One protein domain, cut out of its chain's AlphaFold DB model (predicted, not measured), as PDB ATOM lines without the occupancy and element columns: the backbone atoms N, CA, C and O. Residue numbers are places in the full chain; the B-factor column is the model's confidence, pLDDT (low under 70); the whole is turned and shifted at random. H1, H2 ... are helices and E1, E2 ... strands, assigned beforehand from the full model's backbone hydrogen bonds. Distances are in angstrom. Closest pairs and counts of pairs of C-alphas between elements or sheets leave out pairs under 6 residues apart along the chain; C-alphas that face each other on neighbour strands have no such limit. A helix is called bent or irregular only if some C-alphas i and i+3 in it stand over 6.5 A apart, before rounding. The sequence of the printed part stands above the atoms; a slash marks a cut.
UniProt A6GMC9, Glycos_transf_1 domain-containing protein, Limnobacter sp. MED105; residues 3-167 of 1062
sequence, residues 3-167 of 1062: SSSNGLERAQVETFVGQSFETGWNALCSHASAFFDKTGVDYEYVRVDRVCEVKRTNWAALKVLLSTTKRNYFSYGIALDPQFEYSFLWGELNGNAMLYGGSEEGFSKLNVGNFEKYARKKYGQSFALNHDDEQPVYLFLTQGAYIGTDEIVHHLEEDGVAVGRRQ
ATOM      1  N   SER A   3      -3.617 -52.589 -44.020       95.69
ATOM      2  CA  SER A   3      -2.228 -52.387 -43.616       95.69
ATOM      3  C   SER A   3      -1.435 -53.658 -43.918       95.69
ATOM      4  O   SER A   3      -1.784 -54.721 -43.408       95.69
ATOM      5  N   SER A   4      -0.368 -53.568 -44.712       92.75
ATOM      6  CA  SER A   4       0.464 -54.719 -45.096       92.75
ATOM      7  C   SER A   4       1.953 -54.438 -44.881       92.75
ATOM      8  O   SER A   4       2.455 -53.368 -45.227       92.75
ATOM      9  N   SER A   5       2.672 -55.386 -44.274       92.44
ATOM     10  CA  SER A   5       4.117 -55.313 -44.018       92.44
ATOM     11  C   SER A   5       4.767 -56.681 -44.225       92.44
ATOM     12  O   SER A   5       4.179 -57.709 -43.905       92.44
ATOM     13  N   ASN A   6       5.998 -56.681 -44.733       90.44
ATOM     14  CA  ASN A   6       6.865 -57.862 -44.820       90.44
ATOM     15  C   ASN A   6       7.709 -58.071 -43.546       90.44
ATOM     16  O   ASN A   6       8.733 -58.738 -43.588       90.44
ATOM     17  N   GLY A   7       7.374 -57.373 -42.457       90.00
ATOM     18  CA  GLY A   7       8.095 -57.394 -41.186       90.00
ATOM     19  C   GLY A   7       9.407 -56.609 -41.146       90.00
ATOM     20  O   GLY A   7       9.801 -56.143 -40.079       90.00
ATOM     21  N   LEU A   8      10.048 -56.354 -42.285       91.38
ATOM     22  CA  LEU A   8      11.291 -55.575 -42.367       91.38
ATOM     23  C   LEU A   8      11.032 -54.073 -42.524       91.38
ATOM     24  O   LEU A   8      11.773 -53.232 -42.007       91.38
ATOM     25  N   GLU A   9       9.972 -53.726 -43.248       91.88
ATOM     26  CA  GLU A   9       9.607 -52.347 -43.546       91.88
ATOM     27  C   GLU A   9       8.270 -51.960 -42.922       91.88
ATOM     28  O   GLU A   9       7.366 -52.775 -42.722       91.88
ATOM     29  N   ARG A  10       8.133 -50.659 -42.647       94.00
ATOM     30  CA  ARG A  10       6.878 -50.073 -42.182       94.00
ATOM     31  C   ARG A  10       5.721 -50.441 -43.106       94.00
ATOM     32  O   ARG A  10       5.840 -50.302 -44.321       94.00
ATOM     33  N   ALA A  11       4.588 -50.768 -42.498       94.62
ATOM     34  CA  ALA A  11       3.356 -51.084 -43.185       94.62
ATOM     35  C   ALA A  11       2.943 -50.001 -44.190       94.62
ATOM     36  O   ALA A  11       2.985 -48.796 -43.901       94.62
ATOM     37  N   GLN A  12       2.513 -50.456 -45.361       93.12
ATOM     38  CA  GLN A  12       1.786 -49.647 -46.328       93.12
ATOM     39  C   GLN A  12       0.305 -49.695 -45.961       93.12
ATOM     40  O   GLN A  12      -0.215 -50.770 -45.676       93.12
ATOM     41  N   VAL A  13      -0.349 -48.532 -45.915       95.31
ATOM     42  CA  VAL A  13      -1.761 -48.424 -45.530       95.31
ATOM     43  C   VAL A  13      -2.569 -47.886 -46.698       95.31
ATOM     44  O   VAL A  13      -2.350 -46.760 -47.143       95.31
ATOM     45  N   GLU A  14      -3.540 -48.666 -47.151       93.94
ATOM     46  CA  GLU A  14      -4.423 -48.334 -48.265       93.94
ATOM     47  C   GLU A  14      -5.874 -48.197 -47.790       93.94
ATOM     48  O   GLU A  14      -6.354 -48.927 -46.913       93.94
ATOM     49  N   THR A  15      -6.594 -47.229 -48.357       95.06
ATOM     50  CA  THR A  15      -7.983 -46.932 -47.980       95.06
ATOM     51  C   THR A  15      -8.916 -47.261 -49.134       95.06
ATOM     52  O   THR A  15      -8.726 -46.786 -50.246       95.06
ATOM     53  N   PHE A  16      -9.940 -48.059 -48.840       94.19
ATOM     54  CA  PHE A  16     -10.974 -48.466 -49.785       94.19
ATOM     55  C   PHE A  16     -12.310 -47.934 -49.281       94.19
ATOM     56  O   PHE A  16     -12.685 -48.197 -48.134       94.19
ATOM     57  N   VAL A  17     -13.008 -47.181 -50.129       92.00
ATOM     58  CA  VAL A  17     -14.283 -46.532 -49.810       92.00
ATOM     59  C   VAL A  17     -15.343 -47.045 -50.779       92.00
ATOM     60  O   VAL A  17     -15.108 -47.124 -51.983       92.00
ATOM     61  N   GLY A  18     -16.509 -47.409 -50.251       90.44
ATOM     62  CA  GLY A  18     -17.645 -47.908 -51.022       90.44
ATOM     63  C   GLY A  18     -18.968 -47.427 -50.430       90.44
ATOM     64  O   GLY A  18     -19.010 -46.959 -49.294       90.44
ATOM     65  N   GLN A  19     -20.054 -47.538 -51.199       89.62
ATOM     66  CA  GLN A  19     -21.400 -47.158 -50.738       89.62
ATOM     67  C   GLN A  19     -21.944 -48.104 -49.654       89.62
ATOM     68  O   GLN A  19     -22.827 -47.727 -48.889       89.62
ATOM     69  N   SER A  20     -21.404 -49.323 -49.580       90.31
ATOM     70  CA  SER A  20     -21.630 -50.298 -48.511       90.31
ATOM     71  C   SER A  20     -20.316 -50.969 -48.103       90.31
ATOM     72  O   SER A  20     -19.325 -50.918 -48.844       90.31
ATOM     73  N   PHE A  21     -20.313 -51.649 -46.952       88.56
ATOM     74  CA  PHE A  21     -19.159 -52.432 -46.506       88.56
ATOM     75  C   PHE A  21     -18.744 -53.471 -47.556       88.56
ATOM     76  O   PHE A  21     -17.566 -53.564 -47.874       88.56
ATOM     77  N   GLU A  22     -19.700 -54.182 -48.154       92.81
ATOM     78  CA  GLU A  22     -19.457 -55.223 -49.158       92.81
ATOM     79  C   GLU A  22     -18.771 -54.651 -50.398       92.81
ATOM     80  O   GLU A  22     -17.826 -55.242 -50.909       92.81
ATOM     81  N   THR A  23     -19.204 -53.479 -50.873       93.31
ATOM     82  CA  THR A  23     -18.570 -52.840 -52.037       93.31
ATOM     83  C   THR A  23     -17.123 -52.430 -51.751       93.31
ATOM     84  O   THR A  23     -16.248 -52.679 -52.581       93.31
ATOM     85  N   GLY A  24     -16.846 -51.869 -50.568       92.62
ATOM     86  CA  GLY A  24     -15.485 -51.523 -50.149       92.62
ATOM     87  C   GLY A  24     -14.611 -52.756 -49.895       92.62
ATOM     88  O   GLY A  24     -13.448 -52.781 -50.289       92.62
ATOM     89  N   TRP A  25     -15.181 -53.800 -49.291       94.06
ATOM     90  CA  TRP A  25     -14.517 -55.075 -49.030       94.06
ATOM     91  C   TRP A  25     -14.148 -55.799 -50.324       94.06
ATOM     92  O   TRP A  25     -13.009 -56.213 -50.488       94.06
ATOM     93  N   ASN A  26     -15.068 -55.874 -51.287       93.44
ATOM     94  CA  ASN A  26     -14.804 -56.499 -52.583       93.44
ATOM     95  C   ASN A  26     -13.714 -55.757 -53.369       93.44
ATOM     96  O   ASN A  26     -12.889 -56.401 -54.020       93.44
ATOM     97  N   ALA A  27     -13.685 -54.421 -53.292       92.56
ATOM     98  CA  ALA A  27     -12.619 -53.615 -53.884       92.56
ATOM     99  C   ALA A  27     -11.260 -53.918 -53.232       92.56
ATOM    100  O   ALA A  27     -10.283 -54.152 -53.942       92.56
ATOM    101  N   LEU A  28     -11.222 -53.991 -51.896       94.00
ATOM    102  CA  LEU A  28     -10.035 -54.379 -51.132       94.00
ATOM    103  C   LEU A  28      -9.562 -55.786 -51.510       94.00
ATOM    104  O   LEU A  28      -8.391 -55.951 -51.828       94.00
ATOM    105  N   CYS A  29     -10.442 -56.791 -51.516       91.44
ATOM    106  CA  CYS A  29     -10.082 -58.167 -51.867       91.44
ATOM    107  C   CYS A  29      -9.555 -58.269 -53.299       91.44
ATOM    108  O   CYS A  29      -8.527 -58.896 -53.524       91.44
ATOM    109  N   SER A  30     -10.219 -57.614 -54.257       89.94
ATOM    110  CA  SER A  30      -9.779 -57.612 -55.659       89.94
ATOM    111  C   SER A  30      -8.394 -56.983 -55.809       89.94
ATOM    112  O   SER A  30      -7.557 -57.503 -56.545       89.94
ATOM    113  N   HIS A  31      -8.141 -55.883 -55.090       88.00
ATOM    114  CA  HIS A  31      -6.827 -55.247 -55.044       88.00
ATOM    115  C   HIS A  31      -5.783 -56.150 -54.393       88.00
ATOM    116  O   HIS A  31      -4.743 -56.377 -54.996       88.00
ATOM    117  N   ALA A  32      -6.068 -56.701 -53.213       85.06
ATOM    118  CA  ALA A  32      -5.148 -57.563 -52.477       85.06
ATOM    119  C   ALA A  32      -4.751 -58.799 -53.297       85.06
ATOM    120  O   ALA A  32      -3.561 -59.063 -53.436       85.06
ATOM    121  N   SER A  33      -5.713 -59.492 -53.919       82.62
ATOM    122  CA  SER A  33      -5.431 -60.626 -54.810       82.62
ATOM    123  C   SER A  33      -4.536 -60.212 -55.981       82.62
ATOM    124  O   SER A  33      -3.475 -60.791 -56.177       82.62
ATOM    125  N   ALA A  34      -4.894 -59.151 -56.711       82.94
ATOM    126  CA  ALA A  34      -4.110 -58.707 -57.864       82.94
ATOM    127  C   ALA A  34      -2.713 -58.177 -57.487       82.94
ATOM    128  O   ALA A  34      -1.763 -58.311 -58.259       82.94
ATOM    129  N   PHE A  35      -2.584 -57.530 -56.330       78.88
ATOM    130  CA  PHE A  35      -1.348 -56.924 -55.854       78.88
ATOM    131  C   PHE A  35      -0.372 -57.969 -55.302       78.88
ATOM    132  O   PHE A  35       0.804 -57.955 -55.677       78.88
ATOM    133  N   PHE A  36      -0.843 -58.907 -54.476       74.50
ATOM    134  CA  PHE A  36      -0.005 -59.995 -53.967       74.50
ATOM    135  C   PHE A  36       0.470 -60.915 -55.100       74.50
ATOM    136  O   PHE A  36       1.666 -61.191 -55.187       74.50
ATOM    137  N   ASP A  37      -0.402 -61.244 -56.060       73.06
ATOM    138  CA  ASP A  37      -0.030 -62.036 -57.243       73.06
ATOM    139  C   ASP A  37       1.030 -61.344 -58.124       73.06
ATOM    140  O   ASP A  37       1.864 -61.998 -58.753       73.06
ATOM    141  N   LYS A  38       1.007 -60.006 -58.198       72.25
ATOM    142  CA  LYS A  38       1.868 -59.222 -59.101       72.25
ATOM    143  C   LYS A  38       3.228 -58.861 -58.508       72.25
ATOM    144  O   LYS A  38       4.199 -58.738 -59.253       72.25
ATOM    145  N   THR A  39       3.291 -58.602 -57.203       68.44
ATOM    146  CA  THR A  39       4.514 -58.125 -56.538       68.44
ATOM    147  C   THR A  39       5.488 -59.249 -56.202       68.44
ATOM    148  O   THR A  39       6.688 -58.987 -56.142       68.44
ATOM    149  N   GLY A  40       5.003 -60.481 -55.992       63.00
ATOM    150  CA  GLY A  40       5.831 -61.605 -55.538       63.00
ATOM    151  C   GLY A  40       6.489 -61.373 -54.170       63.00
ATOM    152  O   GLY A  40       7.427 -62.086 -53.822       63.00
ATOM    153  N   VAL A  41       6.045 -60.354 -53.424       65.81
ATOM    154  CA  VAL A  41       6.522 -60.036 -52.076       65.81
ATOM    155  C   VAL A  41       5.673 -60.819 -51.088       65.81
ATOM    156  O   VAL A  41       4.456 -60.654 -51.062       65.81
ATOM    157  N   ASP A  42       6.323 -61.649 -50.280       67.56
ATOM    158  CA  ASP A  42       5.664 -62.377 -49.202       67.56
ATOM    159  C   ASP A  42       5.395 -61.417 -48.032       67.56
ATOM    160  O   ASP A  42       6.311 -60.762 -47.518       67.56
ATOM    161  N   TYR A  43       4.125 -61.248 -47.673       79.06
ATOM    162  CA  TYR A  43       3.703 -60.336 -46.614       79.06
ATOM    163  C   TYR A  43       3.488 -61.123 -45.324       79.06
ATOM    164  O   TYR A  43       2.510 -61.849 -45.199       79.06
ATOM    165  N   GLU A  44       4.369 -60.921 -44.342       84.38
ATOM    166  CA  GLU A  44       4.270 -61.579 -43.033       84.38
ATOM    167  C   GLU A  44       3.080 -61.083 -42.201       84.38
ATOM    168  O   GLU A  44       2.514 -61.838 -41.411       84.38
ATOM    169  N   TYR A  45       2.724 -59.800 -42.339       91.75
ATOM    170  CA  TYR A  45       1.778 -59.121 -41.456       91.75
ATOM    171  C   TYR A  45       0.716 -58.380 -42.262       91.75
ATOM    172  O   TYR A  45       1.009 -57.400 -42.959       91.75
ATOM    173  N   VAL A  46      -0.541 -58.803 -42.110       92.94
ATOM    174  CA  VAL A  46      -1.694 -58.185 -42.772       92.94
ATOM    175  C   VAL A  46      -2.741 -57.807 -41.736       92.94
ATOM    176  O   VAL A  46      -3.124 -58.594 -40.873       92.94
ATOM    177  N   ARG A  47      -3.236 -56.575 -41.825       95.25
ATOM    178  CA  ARG A  47      -4.267 -56.042 -40.940       95.25
ATOM    179  C   ARG A  47      -5.339 -55.317 -41.731       95.25
ATOM    180  O   ARG A  47      -5.047 -54.555 -42.647       95.25
ATOM    181  N   VAL A  48      -6.586 -55.521 -41.331       95.50
ATOM    182  CA  VAL A  48      -7.742 -54.814 -41.872       95.50
ATOM    183  C   VAL A  48      -8.403 -54.033 -40.750       95.50
ATOM    184  O   VAL A  48      -8.724 -54.598 -39.712       95.50
ATOM    185  N   ASP A  49      -8.680 -52.758 -40.998       95.69
ATOM    186  CA  ASP A  49      -9.441 -51.888 -40.104       95.69
ATOM    187  C   ASP A  49     -10.707 -51.379 -40.809       95.69
ATOM    188  O   ASP A  49     -10.644 -50.690 -41.838       95.69
ATOM    189  N   ARG A  50     -11.878 -51.712 -40.259       94.69
ATOM    190  CA  ARG A  50     -13.182 -51.190 -40.675       94.69
ATOM    191  C   ARG A  50     -13.534 -49.978 -39.826       94.69
ATOM    192  O   ARG A  50     -13.641 -50.096 -38.611       94.69
ATOM    193  N   VAL A  51     -13.785 -48.840 -40.464       94.31
ATOM    194  CA  VAL A  51     -14.298 -47.645 -39.781       94.31
ATOM    195  C   VAL A  51     -15.709 -47.925 -39.254       94.31
ATOM    196  O   VAL A  51     -16.582 -48.312 -40.028       94.31
ATOM    197  N   CYS A  52     -15.920 -47.758 -37.947       93.00
ATOM    198  CA  CYS A  52     -17.202 -48.028 -37.283       93.00
ATOM    199  C   CYS A  52     -17.898 -46.760 -36.772       93.00
ATOM    200  O   CYS A  52     -19.125 -46.700 -36.762       93.00
ATOM    201  N   GLU A  53     -17.134 -45.731 -36.409       94.62
ATOM    202  CA  GLU A  53     -17.656 -44.444 -35.950       94.62
ATOM    203  C   GLU A  53     -16.863 -43.307 -36.590       94.62
ATOM    204  O   GLU A  53     -15.639 -43.387 -36.702       94.62
ATOM    205  N   VAL A  54     -17.559 -42.239 -36.991       96.62
ATOM    206  CA  VAL A  54     -16.951 -41.017 -37.529       96.62
ATOM    207  C   VAL A  54     -17.566 -39.802 -36.848       96.62
ATOM    208  O   VAL A  54     -18.778 -39.593 -36.887       96.62
ATOM    209  N   LYS A  55     -16.715 -38.954 -36.277       97.50
ATOM    210  CA  LYS A  55     -17.088 -37.695 -35.638       97.50
ATOM    211  C   LYS A  55     -16.463 -36.523 -36.385       97.50
ATOM    212  O   LYS A  55     -15.245 -36.341 -36.378       97.50
ATOM    213  N   ARG A  56     -17.310 -35.685 -36.987       97.88
ATOM    214  CA  ARG A  56     -16.885 -34.412 -37.584       97.88
ATOM    215  C   ARG A  56     -16.495 -33.414 -36.488       97.88
ATOM    216  O   ARG A  56     -17.237 -33.219 -35.529       97.88
ATOM    217  N   THR A  57     -15.352 -32.762 -36.660       97.69
ATOM    218  CA  THR A  57     -14.834 -31.679 -35.814       97.69
ATOM    219  C   THR A  57     -14.048 -30.681 -36.684       97.69
ATOM    220  O   THR A  57     -14.133 -30.738 -37.911       97.69
ATOM    221  N   ASN A  58     -13.313 -29.747 -36.083       97.88
ATOM    222  CA  ASN A  58     -12.354 -28.866 -36.758       97.88
ATOM    223  C   ASN A  58     -10.976 -28.921 -36.073       97.88
ATOM    224  O   ASN A  58     -10.817 -29.542 -35.012       97.88
ATOM    225  N   TRP A  59      -9.968 -28.296 -36.683       97.94
ATOM    226  CA  TRP A  59      -8.609 -28.285 -36.137       97.94
ATOM    227  C   TRP A  59      -8.499 -27.578 -34.791       97.94
ATOM    228  O   TRP A  59      -7.728 -28.048 -33.956       97.94
ATOM    229  N   ALA A  60      -9.264 -26.509 -34.541       97.88
ATOM    230  CA  ALA A  60      -9.267 -25.836 -33.241       97.88
ATOM    231  C   ALA A  60      -9.628 -26.813 -32.111       97.88
ATOM    232  O   ALA A  60      -8.866 -26.999 -31.160       97.88
ATOM    233  N   ALA A  61     -10.754 -27.515 -32.253       97.88
ATOM    234  CA  ALA A  61     -11.211 -28.494 -31.275       97.88
ATOM    235  C   ALA A  61     -10.273 -29.712 -31.182       97.88
ATOM    236  O   ALA A  61     -10.036 -30.220 -30.085       97.88
ATOM    237  N   LEU A  62      -9.690 -30.162 -32.300       97.81
ATOM    238  CA  LEU A  62      -8.700 -31.241 -32.285       97.81
ATOM    239  C   LEU A  62      -7.420 -30.833 -31.539       97.81
ATOM    240  O   LEU A  62      -6.930 -31.602 -30.719       97.81
ATOM    241  N   LYS A  63      -6.890 -29.624 -31.762       97.31
ATOM    242  CA  LYS A  63      -5.712 -29.106 -31.040       97.31
ATOM    243  C   LYS A  63      -5.971 -29.053 -29.529       97.31
ATOM    244  O   LYS A  63      -5.103 -29.457 -28.755       97.31
ATOM    245  N   VAL A  64      -7.176 -28.649 -29.110       97.38
ATOM    246  CA  VAL A  64      -7.601 -28.697 -27.697       97.38
ATOM    247  C   VAL A  64      -7.623 -30.138 -27.176       97.38
ATOM    248  O   VAL A  64      -7.003 -30.420 -26.150       97.38
ATOM    249  N   LEU A  65      -8.245 -31.073 -27.900       97.12
ATOM    250  CA  LEU A  65      -8.272 -32.489 -27.515       97.12
ATOM    251  C   LEU A  65      -6.855 -33.064 -27.358       97.12
ATOM    252  O   LEU A  65      -6.552 -33.694 -26.343       97.12
ATOM    253  N   LEU A  66      -5.965 -32.793 -28.314       96.81
ATOM    254  CA  LEU A  66      -4.565 -33.217 -28.272       96.81
ATOM    255  C   LEU A  66      -3.842 -32.677 -27.029       96.81
ATOM    256  O   LEU A  66      -3.171 -33.451 -26.345       96.81
ATOM    257  N   SER A  67      -4.058 -31.405 -26.670       95.50
ATOM    258  CA  SER A  67      -3.447 -30.777 -25.486       95.50
ATOM    259  C   SER A  67      -3.876 -31.403 -24.152       95.50
ATOM    260  O   SER A  67      -3.141 -31.349 -23.170       95.50
ATOM    261  N   THR A  68      -5.045 -32.050 -24.121       95.00
ATOM    262  CA  THR A  68      -5.554 -32.780 -22.944       95.00
ATOM    263  C   THR A  68      -5.229 -34.276 -22.984       95.00
ATOM    264  O   THR A  68      -5.385 -34.981 -21.988       95.00
ATOM    265  N   THR A  69      -4.737 -34.775 -24.120       94.19
ATOM    266  CA  THR A  69      -4.398 -36.185 -24.320       94.19
ATOM    267  C   THR A  69      -2.920 -36.408 -24.030       94.19
ATOM    268  O   THR A  69      -2.056 -35.792 -24.653       94.19
ATOM    269  N   LYS A  70      -2.594 -37.343 -23.130       94.00
ATOM    270  CA  LYS A  70      -1.197 -37.697 -22.827       94.00
ATOM    271  C   LYS A  70      -0.427 -38.053 -24.104       94.00
ATOM    272  O   LYS A  70      -0.962 -38.718 -24.990       94.00
ATOM    273  N   ARG A  71       0.838 -37.636 -24.191       93.88
ATOM    274  CA  ARG A  71       1.702 -37.879 -25.358       93.88
ATOM    275  C   ARG A  71       1.659 -39.345 -25.813       93.88
ATOM    276  O   ARG A  71       2.002 -40.227 -25.026       93.88
ATOM    277  N   ASN A  72       1.299 -39.578 -27.079       92.88
ATOM    278  CA  ASN A  72       1.171 -40.892 -27.740       92.88
ATOM    279  C   ASN A  72       0.025 -41.796 -27.243       92.88
ATOM    280  O   ASN A  72       0.017 -42.992 -27.531       92.88
ATOM    281  N   TYR A  73      -0.938 -41.256 -26.490       93.62
ATOM    282  CA  TYR A  73      -2.155 -41.974 -26.069       93.62
ATOM    283  C   TYR A  73      -3.377 -41.601 -26.919       93.62
ATOM    284  O   TYR A  73      -4.491 -42.001 -26.602       93.62
ATOM    285  N   PHE A  74      -3.182 -40.846 -28.002       93.31
ATOM    286  CA  PHE A  74      -4.245 -40.552 -28.954       93.31
ATOM    287  C   PHE A  74      -4.596 -41.813 -29.760       93.31
ATOM    288  O   PHE A  74      -3.732 -42.363 -30.449       93.31
ATOM    289  N   SER A  75      -5.843 -42.272 -29.630       91.06
ATOM    290  CA  SER A  75      -6.342 -43.561 -30.134       91.06
ATOM    291  C   SER A  75      -7.240 -43.458 -31.372       91.06
ATOM    292  O   SER A  75      -7.606 -44.485 -31.936       91.06
ATOM    293  N   TYR A  76      -7.580 -42.248 -31.821       95.31
ATOM    294  CA  TYR A  76      -8.418 -42.044 -33.004       95.31
ATOM    295  C   TYR A  76      -7.591 -42.014 -34.290       95.31
ATOM    296  O   TYR A  76      -6.460 -41.520 -34.310       95.31
ATOM    297  N   GLY A  77      -8.193 -42.480 -35.384       96.50
ATOM    298  CA  GLY A  77      -7.760 -42.110 -36.727       96.50
ATOM    299  C   GLY A  77      -8.188 -40.681 -37.079       96.50
ATOM    300  O   GLY A  77      -9.119 -40.135 -36.480       96.50
ATOM    301  N   ILE A  78      -7.497 -40.064 -38.040       98.19
ATOM    302  CA  ILE A  78      -7.793 -38.714 -38.544       98.19
ATOM    303  C   ILE A  78      -7.986 -38.780 -40.059       98.19
ATOM    304  O   ILE A  78      -7.072 -39.182 -40.776       98.19
ATOM    305  N   ALA A  79      -9.148 -38.352 -40.545       98.19
ATOM    306  CA  ALA A  79      -9.390 -38.046 -41.952       98.19
ATOM    307  C   ALA A  79      -9.517 -36.526 -42.144       98.19
ATOM    308  O   ALA A  79     -10.105 -35.831 -41.310       98.19
ATOM    309  N   LEU A  80      -8.921 -36.001 -43.215       97.88
ATOM    310  CA  LEU A  80      -8.871 -34.561 -43.512       97.88
ATOM    311  C   LEU A  80     -10.035 -34.095 -44.401       97.88
ATOM    312  O   LEU A  80     -10.250 -32.897 -44.564       97.88
ATOM    313  N   ASP A  81     -10.798 -35.040 -44.939       96.12
ATOM    314  CA  ASP A  81     -11.943 -34.834 -45.816       96.12
ATOM    315  C   ASP A  81     -13.019 -35.909 -45.542       96.12
ATOM    316  O   ASP A  81     -12.704 -36.982 -45.014       96.12
ATOM    317  N   PRO A  82     -14.302 -35.644 -45.853       94.75
ATOM    318  CA  PRO A  82     -15.380 -36.603 -45.613       94.75
ATOM    319  C   PRO A  82     -15.367 -37.810 -46.564       94.75
ATOM    320  O   PRO A  82     -16.067 -38.785 -46.292       94.75
ATOM    321  N   GLN A  83     -14.617 -37.753 -47.668       94.00
ATOM    322  CA  GLN A  83     -14.469 -38.842 -48.633       94.00
ATOM    323  C   GLN A  83     -13.376 -39.846 -48.231       94.00
ATOM    324  O   GLN A  83     -13.268 -40.893 -48.864       94.00
ATOM    325  N   PHE A  84     -12.616 -39.564 -47.164       95.44
ATOM    326  CA  PHE A  84     -11.464 -40.345 -46.705       95.44
ATOM    327  C   PHE A  84     -10.317 -40.429 -47.731       95.44
ATOM    328  O   PHE A  84      -9.488 -41.341 -47.638       95.44
ATOM    329  N   GLU A  85     -10.221 -39.468 -48.659       94.25
ATOM    330  CA  GLU A  85      -9.114 -39.377 -49.623       94.25
ATOM    331  C   GLU A  85      -7.768 -39.249 -48.896       94.25
ATOM    332  O   GLU A  85      -6.809 -39.957 -49.210       94.25
ATOM    333  N   TYR A  86      -7.726 -38.420 -47.852       96.75
ATOM    334  CA  TYR A  86      -6.580 -38.244 -46.970       96.75
ATOM    335  C   TYR A  86      -6.931 -38.685 -45.550       96.75
ATOM    336  O   TYR A  86      -7.509 -37.937 -44.759       96.75
ATOM    337  N   SER A  87      -6.555 -39.913 -45.205       97.44
ATOM    338  CA  SER A  87      -6.885 -40.539 -43.927       97.44
ATOM    339  C   SER A  87      -5.707 -41.306 -43.320       97.44
ATOM    340  O   SER A  87      -4.864 -41.875 -44.015       97.44
ATOM    341  N   PHE A  88      -5.630 -41.286 -41.991       98.00
ATOM    342  CA  PHE A  88      -4.518 -41.836 -41.222       98.00
ATOM    343  C   PHE A  88      -5.044 -42.624 -40.024       98.00
ATOM    344  O   PHE A  88      -5.764 -42.080 -39.184       98.00
ATOM    345  N   LEU A  89      -4.659 -43.894 -39.924       96.62
ATOM    346  CA  LEU A  89      -4.890 -44.724 -38.747       96.62
ATOM    347  C   LEU A  89      -4.102 -44.192 -37.547       96.62
ATOM    348  O   LEU A  89      -3.033 -43.590 -37.688       96.62
ATOM    349  N   TRP A  90      -4.576 -44.500 -36.339       93.75
ATOM    350  CA  TRP A  90      -3.861 -44.158 -35.105       93.75
ATOM    351  C   TRP A  90      -2.416 -44.705 -35.108       93.75
ATOM    352  O   TRP A  90      -1.501 -44.047 -34.599       93.75
ATOM    353  N   GLY A  91      -2.198 -45.884 -35.711       94.31
ATOM    354  CA  GLY A  91      -0.886 -46.518 -35.849       94.31
ATOM    355  C   GLY A  91       0.060 -45.703 -36.730       94.31
ATOM    356  O   GLY A  91       1.213 -45.490 -36.361       94.31
ATOM    357  N   GLU A  92      -0.442 -45.144 -37.834       97.06
ATOM    358  CA  GLU A  92       0.325 -44.251 -38.712       97.06
ATOM    359  C   GLU A  92       0.720 -42.962 -37.983       97.06
ATOM    360  O   GLU A  92       1.887 -42.559 -38.034       97.06
ATOM    361  N   LEU A  93      -0.226 -42.354 -37.256       96.81
ATOM    362  CA  LEU A  93      -0.012 -41.119 -36.494       96.81
ATOM    363  C   LEU A  93       1.090 -41.286 -35.437       96.81
ATOM    364  O   LEU A  93       1.985 -40.440 -35.322       96.81
ATOM    365  N   ASN A  94       1.046 -42.387 -34.684       94.44
ATOM    366  CA  ASN A  94       2.011 -42.685 -33.627       94.44
ATOM    367  C   ASN A  94       3.355 -43.168 -34.191       94.44
ATOM    368  O   ASN A  94       4.405 -42.637 -33.823       94.44
ATOM    369  N   GLY A  95       3.340 -44.114 -35.133       95.12
ATOM    370  CA  GLY A  95       4.544 -44.678 -35.743       95.12
ATOM    371  C   GLY A  95       5.391 -43.634 -36.473       95.12
ATOM    372  O   GLY A  95       6.615 -43.759 -36.543       95.12
ATOM    373  N   ASN A  96       4.775 -42.574 -37.008       96.19
ATOM    374  CA  ASN A  96       5.463 -41.462 -37.679       96.19
ATOM    375  C   ASN A  96       5.688 -40.233 -36.783       96.19
ATOM    376  O   ASN A  96       6.186 -39.219 -37.271       96.19
ATOM    377  N   ALA A  97       5.333 -40.295 -35.494       96.19
ATOM    378  CA  ALA A  97       5.419 -39.165 -34.568       96.19
ATOM    379  C   ALA A  97       4.738 -37.883 -35.106       96.19
ATOM    380  O   ALA A  97       5.255 -36.772 -34.955       96.19
ATOM    381  N   MET A  98       3.572 -38.035 -35.747       97.38
ATOM    382  CA  MET A  98       2.792 -36.933 -36.337       97.38
ATOM    383  C   MET A  98       2.112 -36.071 -35.263       97.38
ATOM    384  O   MET A  98       1.788 -34.912 -35.512       97.38
ATOM    385  N   LEU A  99       1.932 -36.620 -34.057       96.38
ATOM    386  CA  LEU A  99       1.327 -35.961 -32.895       96.38
ATOM    387  C   LEU A  99       2.333 -35.762 -31.740       96.38
ATOM    388  O   LEU A  99       1.978 -35.863 -30.564       96.38
ATOM    389  N   TYR A 100       3.597 -35.479 -32.076       94.31
ATOM    390  CA  TYR A 100       4.698 -35.329 -31.122       94.31
ATOM    391  C   TYR A 100       5.234 -33.890 -31.023       94.31
ATOM    392  O   TYR A 100       5.846 -33.373 -31.961       94.31
ATOM    393  N   GLY A 101       5.087 -33.275 -29.844       90.81
ATOM    394  CA  GLY A 101       5.539 -31.905 -29.564       90.81
ATOM    395  C   GLY A 101       6.965 -31.750 -29.019       90.81
ATOM    396  O   GLY A 101       7.371 -30.628 -28.746       90.81
ATOM    397  N   GLY A 102       7.723 -32.840 -28.847       89.06
ATOM    398  CA  GLY A 102       9.057 -32.816 -28.231       89.06
ATOM    399  C   GLY A 102       9.124 -33.549 -26.889       89.06
ATOM    400  O   GLY A 102       8.110 -33.989 -26.345       89.06
ATOM    401  N   SER A 103      10.336 -33.708 -26.350       84.56
ATOM    402  CA  SER A 103      10.572 -34.453 -25.103       84.56
ATOM    403  C   SER A 103      10.008 -33.751 -23.870       84.56
ATOM    404  O   SER A 103       9.623 -34.434 -22.921       84.56
ATOM    405  N   GLU A 104       9.905 -32.423 -23.906       87.38
ATOM    406  CA  GLU A 104       9.394 -31.579 -22.817       87.38
ATOM    407  C   GLU A 104       7.856 -31.468 -22.811       87.38
ATOM    408  O   GLU A 104       7.259 -31.177 -21.781       87.38
ATOM    409  N   GLU A 105       7.188 -31.775 -23.928       89.25
ATOM    410  CA  GLU A 105       5.745 -31.552 -24.107       89.25
ATOM    411  C   GLU A 105       4.913 -32.747 -23.619       89.25
ATOM    412  O   GLU A 105       4.815 -33.754 -24.315       89.25
ATOM    413  N   GLY A 106       4.351 -32.729 -22.410       89.62
ATOM    414  CA  GLY A 106       3.707 -33.906 -21.786       89.62
ATOM    415  C   GLY A 106       2.469 -34.470 -22.511       89.62
ATOM    416  O   GLY A 106       2.019 -35.586 -22.214       89.62
ATOM    417  N   PHE A 107       1.936 -33.725 -23.475       94.44
ATOM    418  CA  PHE A 107       0.682 -33.991 -24.177       94.44
ATOM    419  C   PHE A 107       0.923 -34.253 -25.667       94.44
ATOM    420  O   PHE A 107       2.027 -34.091 -26.191       94.44
ATOM    421  N   SER A 108      -0.115 -34.710 -26.358       95.31
ATOM    422  CA  SER A 108      -0.076 -34.889 -27.806       95.31
ATOM    423  C   SER A 108      -0.137 -33.522 -28.486       95.31
ATOM    424  O   SER A 108      -0.834 -32.618 -28.031       95.31
ATOM    425  N   LYS A 109       0.609 -33.340 -29.576       95.88
ATOM    426  CA  LYS A 109       0.681 -32.050 -30.274       95.88
ATOM    427  C   LYS A 109       0.994 -32.255 -31.739       95.88
ATOM    428  O   LYS A 109       1.914 -32.997 -32.062       95.88
ATOM    429  N   LEU A 110       0.254 -31.586 -32.616       96.81
ATOM    430  CA  LEU A 110       0.476 -31.678 -34.054       96.81
ATOM    431  C   LEU A 110       1.925 -31.314 -34.408       96.81
ATOM    432  O   LEU A 110       2.395 -30.220 -34.095       96.81
ATOM    433  N   ASN A 111       2.601 -32.221 -35.102       97.25
ATOM    434  CA  ASN A 111       3.913 -32.002 -35.684       97.25
ATOM    435  C   ASN A 111       3.773 -31.922 -37.205       97.25
ATOM    436  O   ASN A 111       3.796 -32.943 -37.890       97.25
ATOM    437  N   VAL A 112       3.613 -30.703 -37.726       96.94
ATOM    438  CA  VAL A 112       3.350 -30.464 -39.155       96.94
ATOM    439  C   VAL A 112       4.442 -31.075 -40.035       96.94
ATOM    440  O   VAL A 112       4.130 -31.746 -41.012       96.94
ATOM    441  N   GLY A 113       5.716 -30.940 -39.653       97.06
ATOM    442  CA  GLY A 113       6.837 -31.480 -40.427       97.06
ATOM    443  C   GLY A 113       6.791 -33.004 -40.569       97.06
ATOM    444  O   GLY A 113       6.920 -33.524 -41.677       97.06
ATOM    445  N   ASN A 114       6.562 -33.732 -39.471       96.94
ATOM    446  CA  ASN A 114       6.420 -35.191 -39.516       96.94
ATOM    447  C   ASN A 114       5.140 -35.619 -40.243       96.94
ATOM    448  O   ASN A 114       5.169 -36.589 -41.003       96.94
ATOM    449  N   PHE A 115       4.041 -34.887 -40.033       97.62
ATOM    450  CA  PHE A 115       2.760 -35.142 -40.685       97.62
ATOM    451  C   PHE A 115       2.902 -35.050 -42.205       97.62
ATOM    452  O   PHE A 115       2.629 -36.018 -42.911       97.62
ATOM    453  N   GLU A 116       3.395 -33.921 -42.710       97.81
ATOM    454  CA  GLU A 116       3.591 -33.711 -44.141       97.81
ATOM    455  C   GLU A 116       4.632 -34.660 -44.730       97.81
ATOM    456  O   GLU A 116       4.451 -35.145 -45.843       97.81
ATOM    457  N   LYS A 117       5.707 -34.978 -43.995       96.69
ATOM    458  CA  LYS A 117       6.721 -35.938 -44.453       96.69
ATOM    459  C   LYS A 117       6.109 -37.308 -44.741       96.69
ATOM    460  O   LYS A 117       6.397 -37.892 -45.786       96.69
ATOM    461  N   TYR A 118       5.283 -37.827 -43.832       96.56
ATOM    462  CA  TYR A 118       4.626 -39.113 -44.046       96.56
ATOM    463  C   TYR A 118       3.511 -39.019 -45.092       96.56
ATOM    464  O   TYR A 118       3.448 -39.851 -45.995       96.56
ATOM    465  N   ALA A 119       2.690 -37.968 -45.041       97.00
ATOM    466  CA  ALA A 119       1.610 -37.763 -45.998       97.00
ATOM    467  C   ALA A 119       2.120 -37.617 -47.442       97.00
ATOM    468  O   ALA A 119       1.533 -38.202 -48.344       97.00
ATOM    469  N   ARG A 120       3.261 -36.951 -47.673       97.44
ATOM    470  CA  ARG A 120       3.903 -36.891 -49.000       97.44
ATOM    471  C   ARG A 120       4.400 -38.249 -49.489       97.44
ATOM    472  O   ARG A 120       4.372 -38.510 -50.688       97.44
ATOM    473  N   LYS A 121       4.840 -39.123 -48.576       94.00
ATOM    474  CA  LYS A 121       5.204 -40.510 -48.911       94.00
ATOM    475  C   LYS A 121       3.966 -41.328 -49.300       94.00
ATOM    476  O   LYS A 121       4.051 -42.107 -50.240       94.00
ATOM    477  N   LYS A 122       2.848 -41.150 -48.589       94.81
ATOM    478  CA  LYS A 122       1.601 -41.903 -48.798       94.81
ATOM    479  C   LYS A 122       0.792 -41.417 -50.009       94.81
ATOM    480  O   LYS A 122       0.288 -42.233 -50.765       94.81
ATOM    481  N   TYR A 123       0.697 -40.103 -50.206       95.38
ATOM    482  CA  TYR A 123      -0.225 -39.473 -51.161       95.38
ATOM    483  C   TYR A 123       0.452 -38.646 -52.264       95.38
ATOM    484  O   TYR A 123      -0.226 -38.118 -53.141       95.38
ATOM    485  N   GLY A 124       1.782 -38.526 -52.244       94.75
ATOM    486  CA  GLY A 124       2.558 -37.830 -53.271       94.75
ATOM    487  C   GLY A 124       3.166 -36.498 -52.820       94.75
ATOM    488  O   GLY A 124       2.711 -35.842 -51.883       94.75
ATOM    489  N   GLN A 125       4.227 -36.078 -53.517       93.50
ATOM    490  CA  GLN A 125       5.098 -34.965 -53.104       93.50
ATOM    491  C   GLN A 125       4.409 -33.593 -53.043       93.50
ATOM    492  O   GLN A 125       4.888 -32.710 -52.338       93.50
ATOM    493  N   SER A 126       3.287 -33.409 -53.745       93.00
ATOM    494  CA  SER A 126       2.518 -32.159 -53.748       93.00
ATOM    495  C   SER A 126       1.641 -31.960 -52.508       93.00
ATOM    496  O   SER A 126       1.025 -30.906 -52.377       93.00
ATOM    497  N   PHE A 127       1.553 -32.944 -51.604       96.44
ATOM    498  CA  PHE A 127       0.733 -32.834 -50.399       96.44
ATOM    499  C   PHE A 127       1.223 -31.704 -49.468       96.44
ATOM    500  O   PHE A 127       2.414 -31.613 -49.139       96.44
ATOM    501  N   ALA A 128       0.278 -30.885 -48.996       95.19
ATOM    502  CA  ALA A 128       0.468 -29.837 -47.995       95.19
ATOM    503  C   ALA A 128      -0.690 -29.866 -46.987       95.19
ATOM    504  O   ALA A 128      -1.850 -30.021 -47.374       95.19
ATOM    505  N   LEU A 129      -0.385 -29.731 -45.696       96.31
ATOM    506  CA  LEU A 129      -1.383 -29.864 -44.639       96.31
ATOM    507  C   LEU A 129      -2.109 -28.535 -44.387       96.31
ATOM    508  O   LEU A 129      -1.559 -27.634 -43.749       96.31
ATOM    509  N   ASN A 130      -3.380 -28.443 -44.787       94.75
ATOM    510  CA  ASN A 130      -4.260 -27.381 -44.301       94.75
ATOM    511  C   ASN A 130      -4.694 -27.690 -42.856       94.75
ATOM    512  O   ASN A 130      -5.432 -28.646 -42.611       94.75
ATOM    513  N   HIS A 131      -4.216 -26.878 -41.914       95.19
ATOM    514  CA  HIS A 131      -4.469 -27.008 -40.478       95.19
ATOM    515  C   HIS A 131      -5.031 -25.721 -39.851       95.19
ATOM    516  O   HIS A 131      -4.841 -25.476 -38.648       95.19
ATOM    517  N   ASP A 132      -5.715 -24.916 -40.673       96.38
ATOM    518  CA  ASP A 132      -6.473 -23.741 -40.248       96.38
ATOM    519  C   ASP A 132      -7.568 -24.144 -39.256       96.38
ATOM    520  O   ASP A 132      -8.217 -25.176 -39.407       96.38
ATOM    521  N   ASP A 133      -7.785 -23.323 -38.231       96.88
ATOM    522  CA  ASP A 133      -8.604 -23.674 -37.062       96.88
ATOM    523  C   ASP A 133     -10.054 -24.068 -37.401       96.88
ATOM    524  O   ASP A 133     -10.594 -24.992 -36.784       96.88
ATOM    525  N   GLU A 134     -10.645 -23.439 -38.420       96.69
ATOM    526  CA  GLU A 134     -12.010 -23.711 -38.898       96.69
ATOM    527  C   GLU A 134     -12.101 -24.871 -39.899       96.69
ATOM    528  O   GLU A 134     -13.197 -25.365 -40.180       96.69
ATOM    529  N   GLN A 135     -10.969 -25.331 -40.442       97.12
ATOM    530  CA  GLN A 135     -10.964 -26.396 -41.438       97.12
ATOM    531  C   GLN A 135     -11.480 -27.702 -40.797       97.12
ATOM    532  O   GLN A 135     -10.986 -28.111 -39.735       97.12
ATOM    533  N   PRO A 136     -12.491 -28.365 -41.398       97.38
ATOM    534  CA  PRO A 136     -13.059 -29.582 -40.840       97.38
ATOM    535  C   PRO A 136     -12.060 -30.740 -40.870       97.38
ATOM    536  O   PRO A 136     -11.310 -30.904 -41.827       97.38
ATOM    537  N   VAL A 137     -12.116 -31.574 -39.834       97.94
ATOM    538  CA  VAL A 137     -11.423 -32.866 -39.744       97.94
ATOM    539  C   VAL A 137     -12.361 -33.903 -39.137       97.94
ATOM    540  O   VAL A 137     -13.311 -33.569 -38.424       97.94
ATOM    541  N   TYR A 138     -12.112 -35.172 -39.418       98.31
ATOM    542  CA  TYR A 138     -12.999 -36.272 -39.065       98.31
ATOM    543  C   TYR A 138     -12.219 -37.274 -38.224       98.31
ATOM    544  O   TYR A 138     -11.272 -37.900 -38.698       98.31
ATOM    545  N   LEU A 139     -12.593 -37.394 -36.951       98.06
ATOM    546  CA  LEU A 139     -12.029 -38.403 -36.061       98.06
ATOM    547  C   LEU A 139     -12.802 -39.696 -36.238       98.06
ATOM    548  O   LEU A 139     -14.029 -39.658 -36.310       98.06
ATOM    549  N   PHE A 140     -12.108 -40.826 -36.294       96.56
ATOM    550  CA  PHE A 140     -12.774 -42.106 -36.494       96.56
ATOM    551  C   PHE A 140     -12.197 -43.225 -35.631       96.56
ATOM    552  O   PHE A 140     -11.013 -43.215 -35.280       96.56
ATOM    553  N   LEU A 141     -13.063 -44.181 -35.296       95.25
ATOM    554  CA  LEU A 141     -12.722 -45.439 -34.633       95.25
ATOM    555  C   LEU A 141     -12.814 -46.593 -35.623       95.25
ATOM    556  O   LEU A 141     -13.506 -46.512 -36.647       95.25
ATOM    557  N   THR A 142     -12.100 -47.669 -35.314       94.69
ATOM    558  CA  THR A 142     -12.000 -48.839 -36.180       94.69
ATOM    559  C   THR A 142     -12.205 -50.125 -35.404       94.69
ATOM    560  O   THR A 142     -11.654 -50.283 -34.320       94.69
ATOM    561  N   GLN A 143     -12.902 -51.073 -36.020       94.06
ATOM    562  CA  GLN A 143     -12.882 -52.480 -35.630       94.06
ATOM    563  C   GLN A 143     -11.996 -53.222 -36.619       94.06
ATOM    564  O   GLN A 143     -12.177 -53.072 -37.831       94.06
ATOM    565  N   GLY A 144     -11.026 -53.983 -36.122       94.31
ATOM    566  CA  GLY A 144     -10.004 -54.564 -36.977       94.31
ATOM    567  C   GLY A 144      -9.704 -56.022 -36.690       94.31
ATOM    568  O   GLY A 144     -10.014 -56.549 -35.621       94.31
ATOM    569  N   ALA A 145      -9.076 -56.651 -37.675       96.12
ATOM    570  CA  ALA A 145      -8.519 -57.986 -37.575       96.12
ATOM    571  C   ALA A 145      -7.080 -57.979 -38.098       96.12
ATOM    572  O   ALA A 145      -6.743 -57.219 -39.012       96.12
ATOM    573  N   TYR A 146      -6.239 -58.818 -37.513       95.69
ATOM    574  CA  TYR A 146      -4.835 -58.978 -37.868       95.69
ATOM    575  C   TYR A 146      -4.531 -60.456 -38.099       95.69
ATOM    576  O   TYR A 146      -4.998 -61.298 -37.341       95.69
ATOM    577  N   ILE A 147      -3.724 -60.757 -39.106       93.75
ATOM    578  CA  ILE A 147      -3.126 -62.072 -39.318       93.75
ATOM    579  C   ILE A 147      -1.614 -61.896 -39.437       93.75
ATOM    580  O   ILE A 147      -1.133 -60.970 -40.101       93.75
ATOM    581  N   GLY A 148      -0.878 -62.748 -38.731       90.69
ATOM    582  CA  GLY A 148       0.577 -62.788 -38.782       90.69
ATOM    583  C   GLY A 148       1.089 -64.137 -39.264       90.69
ATOM    584  O   GLY A 148       0.355 -64.930 -39.847       90.69
ATOM    585  N   THR A 149       2.340 -64.426 -38.922       86.12
ATOM    586  CA  THR A 149       3.019 -65.695 -39.224       86.12
ATOM    587  C   THR A 149       2.441 -66.906 -38.486       86.12
ATOM    588  O   THR A 149       2.865 -68.026 -38.737       86.12
ATOM    589  N   ASP A 150       1.524 -66.694 -37.539       85.69
ATOM    590  CA  ASP A 150       0.781 -67.764 -36.866       85.69
ATOM    591  C   ASP A 150      -0.441 -68.234 -37.669       85.69
ATOM    592  O   ASP A 150      -1.099 -69.183 -37.256       85.69
ATOM    593  N   GLU A 151      -0.750 -67.574 -38.793       85.12
ATOM    594  CA  GLU A 151      -1.897 -67.847 -39.672       85.12
ATOM    595  C   GLU A 151      -3.267 -67.781 -38.965       85.12
ATOM    596  O   GLU A 151      -4.295 -68.198 -39.505       85.12
ATOM    597  N   ILE A 152      -3.309 -67.198 -37.764       90.44
ATOM    598  CA  ILE A 152      -4.529 -67.021 -36.979       90.44
ATOM    599  C   ILE A 152      -5.060 -65.608 -37.208       90.44
ATOM    600  O   ILE A 152      -4.331 -64.618 -37.141       90.44
ATOM    601  N   VAL A 153      -6.369 -65.500 -37.443       94.31
ATOM    602  CA  VAL A 153      -7.051 -64.205 -37.497       94.31
ATOM    603  C   VAL A 153      -7.351 -63.739 -36.072       94.31
ATOM    604  O   VAL A 153      -8.224 -64.277 -35.394       94.31
ATOM    605  N   HIS A 154      -6.640 -62.706 -35.632       95.06
ATOM    606  CA  HIS A 154      -6.792 -62.074 -34.325       95.06
ATOM    607  C   HIS A 154      -7.735 -60.877 -34.400       95.06
ATOM    608  O   HIS A 154      -7.518 -59.957 -35.193       95.06
ATOM    609  N   HIS A 155      -8.741 -60.839 -33.528       95.81
ATOM    610  CA  HIS A 155      -9.569 -59.649 -33.328       95.81
ATOM    611  C   HIS A 155      -8.808 -58.584 -32.535       95.81
ATOM    612  O   HIS A 155      -8.130 -58.895 -31.553       95.81
ATOM    613  N   LEU A 156      -8.922 -57.325 -32.965       95.44
ATOM    614  CA  LEU A 156      -8.215 -56.203 -32.356       95.44
ATOM    615  C   LEU A 156      -9.094 -55.436 -31.362       95.44
ATOM    616  O   LEU A 156     -10.279 -55.223 -31.596       95.44
ATOM    617  N   GLU A 157      -8.474 -54.969 -30.283       93.75
ATOM    618  CA  GLU A 157      -9.056 -54.086 -29.274       93.75
ATOM    619  C   GLU A 157      -9.551 -52.784 -29.911       93.75
ATOM    620  O   GLU A 157      -8.824 -52.121 -30.663       93.75
ATOM    621  N   GLU A 158     -10.788 -52.407 -29.596       87.88
ATOM    622  CA  GLU A 158     -11.506 -51.325 -30.279       87.88
ATOM    623  C   GLU A 158     -11.297 -49.960 -29.611       87.88
ATOM    624  O   GLU A 158     -11.391 -48.922 -30.268       87.88
ATOM    625  N   ASP A 159     -10.974 -49.943 -28.315       82.50
ATOM    626  CA  ASP A 159     -10.864 -48.724 -27.524       82.50
ATOM    627  C   ASP A 159      -9.751 -48.774 -26.453       82.50
ATOM    628  O   ASP A 159      -8.916 -49.682 -26.371       82.50
ATOM    629  N   GLY A 160      -9.669 -47.696 -25.671       85.44
ATOM    630  CA  GLY A 160      -8.730 -47.573 -24.563       85.44
ATOM    631  C   GLY A 160      -7.254 -47.527 -24.974       85.44
ATOM    632  O   GLY A 160      -6.864 -47.121 -26.070       85.44
ATOM    633  N   VAL A 161      -6.389 -47.907 -24.033       87.88
ATOM    634  CA  VAL A 161      -4.930 -47.899 -24.226       87.88
ATOM    635  C   VAL A 161      -4.439 -49.070 -25.076       87.88
ATOM    636  O   VAL A 161      -3.319 -49.021 -25.578       87.88
ATOM    637  N   ALA A 162      -5.250 -50.111 -25.244       91.25
ATOM    638  CA  ALA A 162      -4.886 -51.309 -25.985       91.25
ATOM    639  C   ALA A 162      -5.312 -51.252 -27.460       91.25
ATOM    640  O   ALA A 162      -5.027 -52.199 -28.181       91.25
ATOM    641  N   VAL A 163      -5.934 -50.153 -27.914       91.44
ATOM    642  CA  VAL A 163      -6.473 -50.000 -29.275       91.44
ATOM    643  C   VAL A 163      -5.554 -50.574 -30.359       91.44
ATOM    644  O   VAL A 163      -4.351 -50.297 -30.422       91.44
ATOM    645  N   GLY A 164      -6.126 -51.406 -31.228       90.50
ATOM    646  CA  GLY A 164      -5.428 -52.023 -32.348       90.50
ATOM    647  C   GLY A 164      -4.376 -53.077 -31.988       90.50
ATOM    648  O   GLY A 164      -3.589 -53.407 -32.872       90.50
ATOM    649  N   ARG A 165      -4.325 -53.554 -30.741       92.50
ATOM    650  CA  ARG A 165      -3.630 -54.783 -30.309       92.50
ATOM    651  C   ARG A 165      -4.615 -55.947 -30.366       92.50
ATOM    652  O   ARG A 165      -5.803 -55.706 -30.185       92.50
ATOM    653  N   ARG A 166      -4.167 -57.185 -30.553       93.88
ATOM    654  CA  ARG A 166      -5.040 -58.350 -30.368       93.88
ATOM    655  C   ARG A 166      -5.650 -58.408 -28.962       93.88
ATOM    656  O   ARG A 166      -5.013 -58.014 -27.980       93.88
ATOM    657  N   GLN A 167      -6.870 -58.925 -28.874       91.69
ATOM    658  CA  GLN A 167      -7.490 -59.283 -27.599       91.69
ATOM    659  C   GLN A 167      -6.717 -60.445 -26.971       91.69
ATOM    660  O   GLN A 167      -6.393 -61.416 -27.653       91.69
TER     661      GLN A 167
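This is residues 3 to 167 of the 1062 residues of the protein "Glycos_transf_1 domain-containing protein" of Limnobacter sp. MED105 (UniProt A6GMC9). Two long antiparallel strands, E3 and E5, form a bent, twisted ribbon that arches along most of the domain, with short strands added at its two ends. At one end are the small E1-E2 hairpin beside E3, strand E6 folded back on E5, and the long helix H1, whose residues 33 to 39 stick out; towards the other end are E4 and the helices H2 and H4, with the short H3 near the middle. The printed part has 165 residues with four named helices and six named strands; along the chain come first E1 and E2, then H1, then E3, then H2, then E4, then H3 and H4, and last E5 and E6; the class is mixed, helices and strands, and the six strands make one branched sheet whose neighbour pairs, E1 and E2, E1 and E3, E3 and E5, E4 and E5, and E5 and E6, are antiparallel. It is compact, with a radius of gyration of the C-alphas of 16.2 A and spans of 43 by 30 by 29 A.

E1 is residues 3 to 5, beginning at C-alpha 3 at (-2.228, -52.387, -43.616), and E2 is residues 12 to 14. H1, residues 21 to 39, is 26.3 A long. E3, residues 45 to 58, is 33.7 A long and ends at C-alpha 58 at (-12.354, -28.866, -36.758). H2 is residues 59 to 68, 14.3 A long; E4 is residues 77 to 79; H3 is residues 90 to 95; and H4 is residues 112 to 123, 15.4 A long. E5, residues 136 to 147, is 34.0 A long, and E6, residues 153 to 155, ends at C-alpha 155 at (-9.569, -59.649, -33.328).

The sheet is strongly twisted; E3 bends by 75 degrees at residue 55 and E5 by 54 degrees at residue 143. E1 and E2 form a hairpin, with N 4 and O 12 at 3.0 A. On the other side of E1 is E3, with N 3 and O 47 at 2.8 A. E3 and E5 are antiparallel at 159 degrees, with N 50 and O 143 at 2.8 A and N 137 and O 57 at 2.9 A. On the other side of E5 from E3 are E4, with N 79 and O 138 at 2.9 A, and E6, its hairpin partner, with N 154 and O 146 at 2.8 A. H1 only grazes the sheet with residues 21 to 32, and H2 with residues 59 to 62; the closest C-alphas of H2 and E5, Trp 59 and Val 137, are 6.5 A apart. H3 is on the sheet at a height of 7.3 A, over none of the strands. H3 and H4 are close but not clearly touching, with the C-alphas of Leu 93 and Phe 115 7.8 A apart, and are only just about perpendicular at 70.4 degrees. H4 is not on the sheet, and H1 and H2 are apart. In H1, H2, H3 and H4 every O i to N i+4 pair is within hydrogen-bond range.

The C-alphas of Asp 37 and Glu 104, the two farthest apart, are 46.9 A from each other. The printed part has no cut. The links H3 to H4, of 16 residues, and H4 to E5, of 12 residues, are long. The mean pLDDT of the printed part is 92.7, and residues 39 to 42 are under 70.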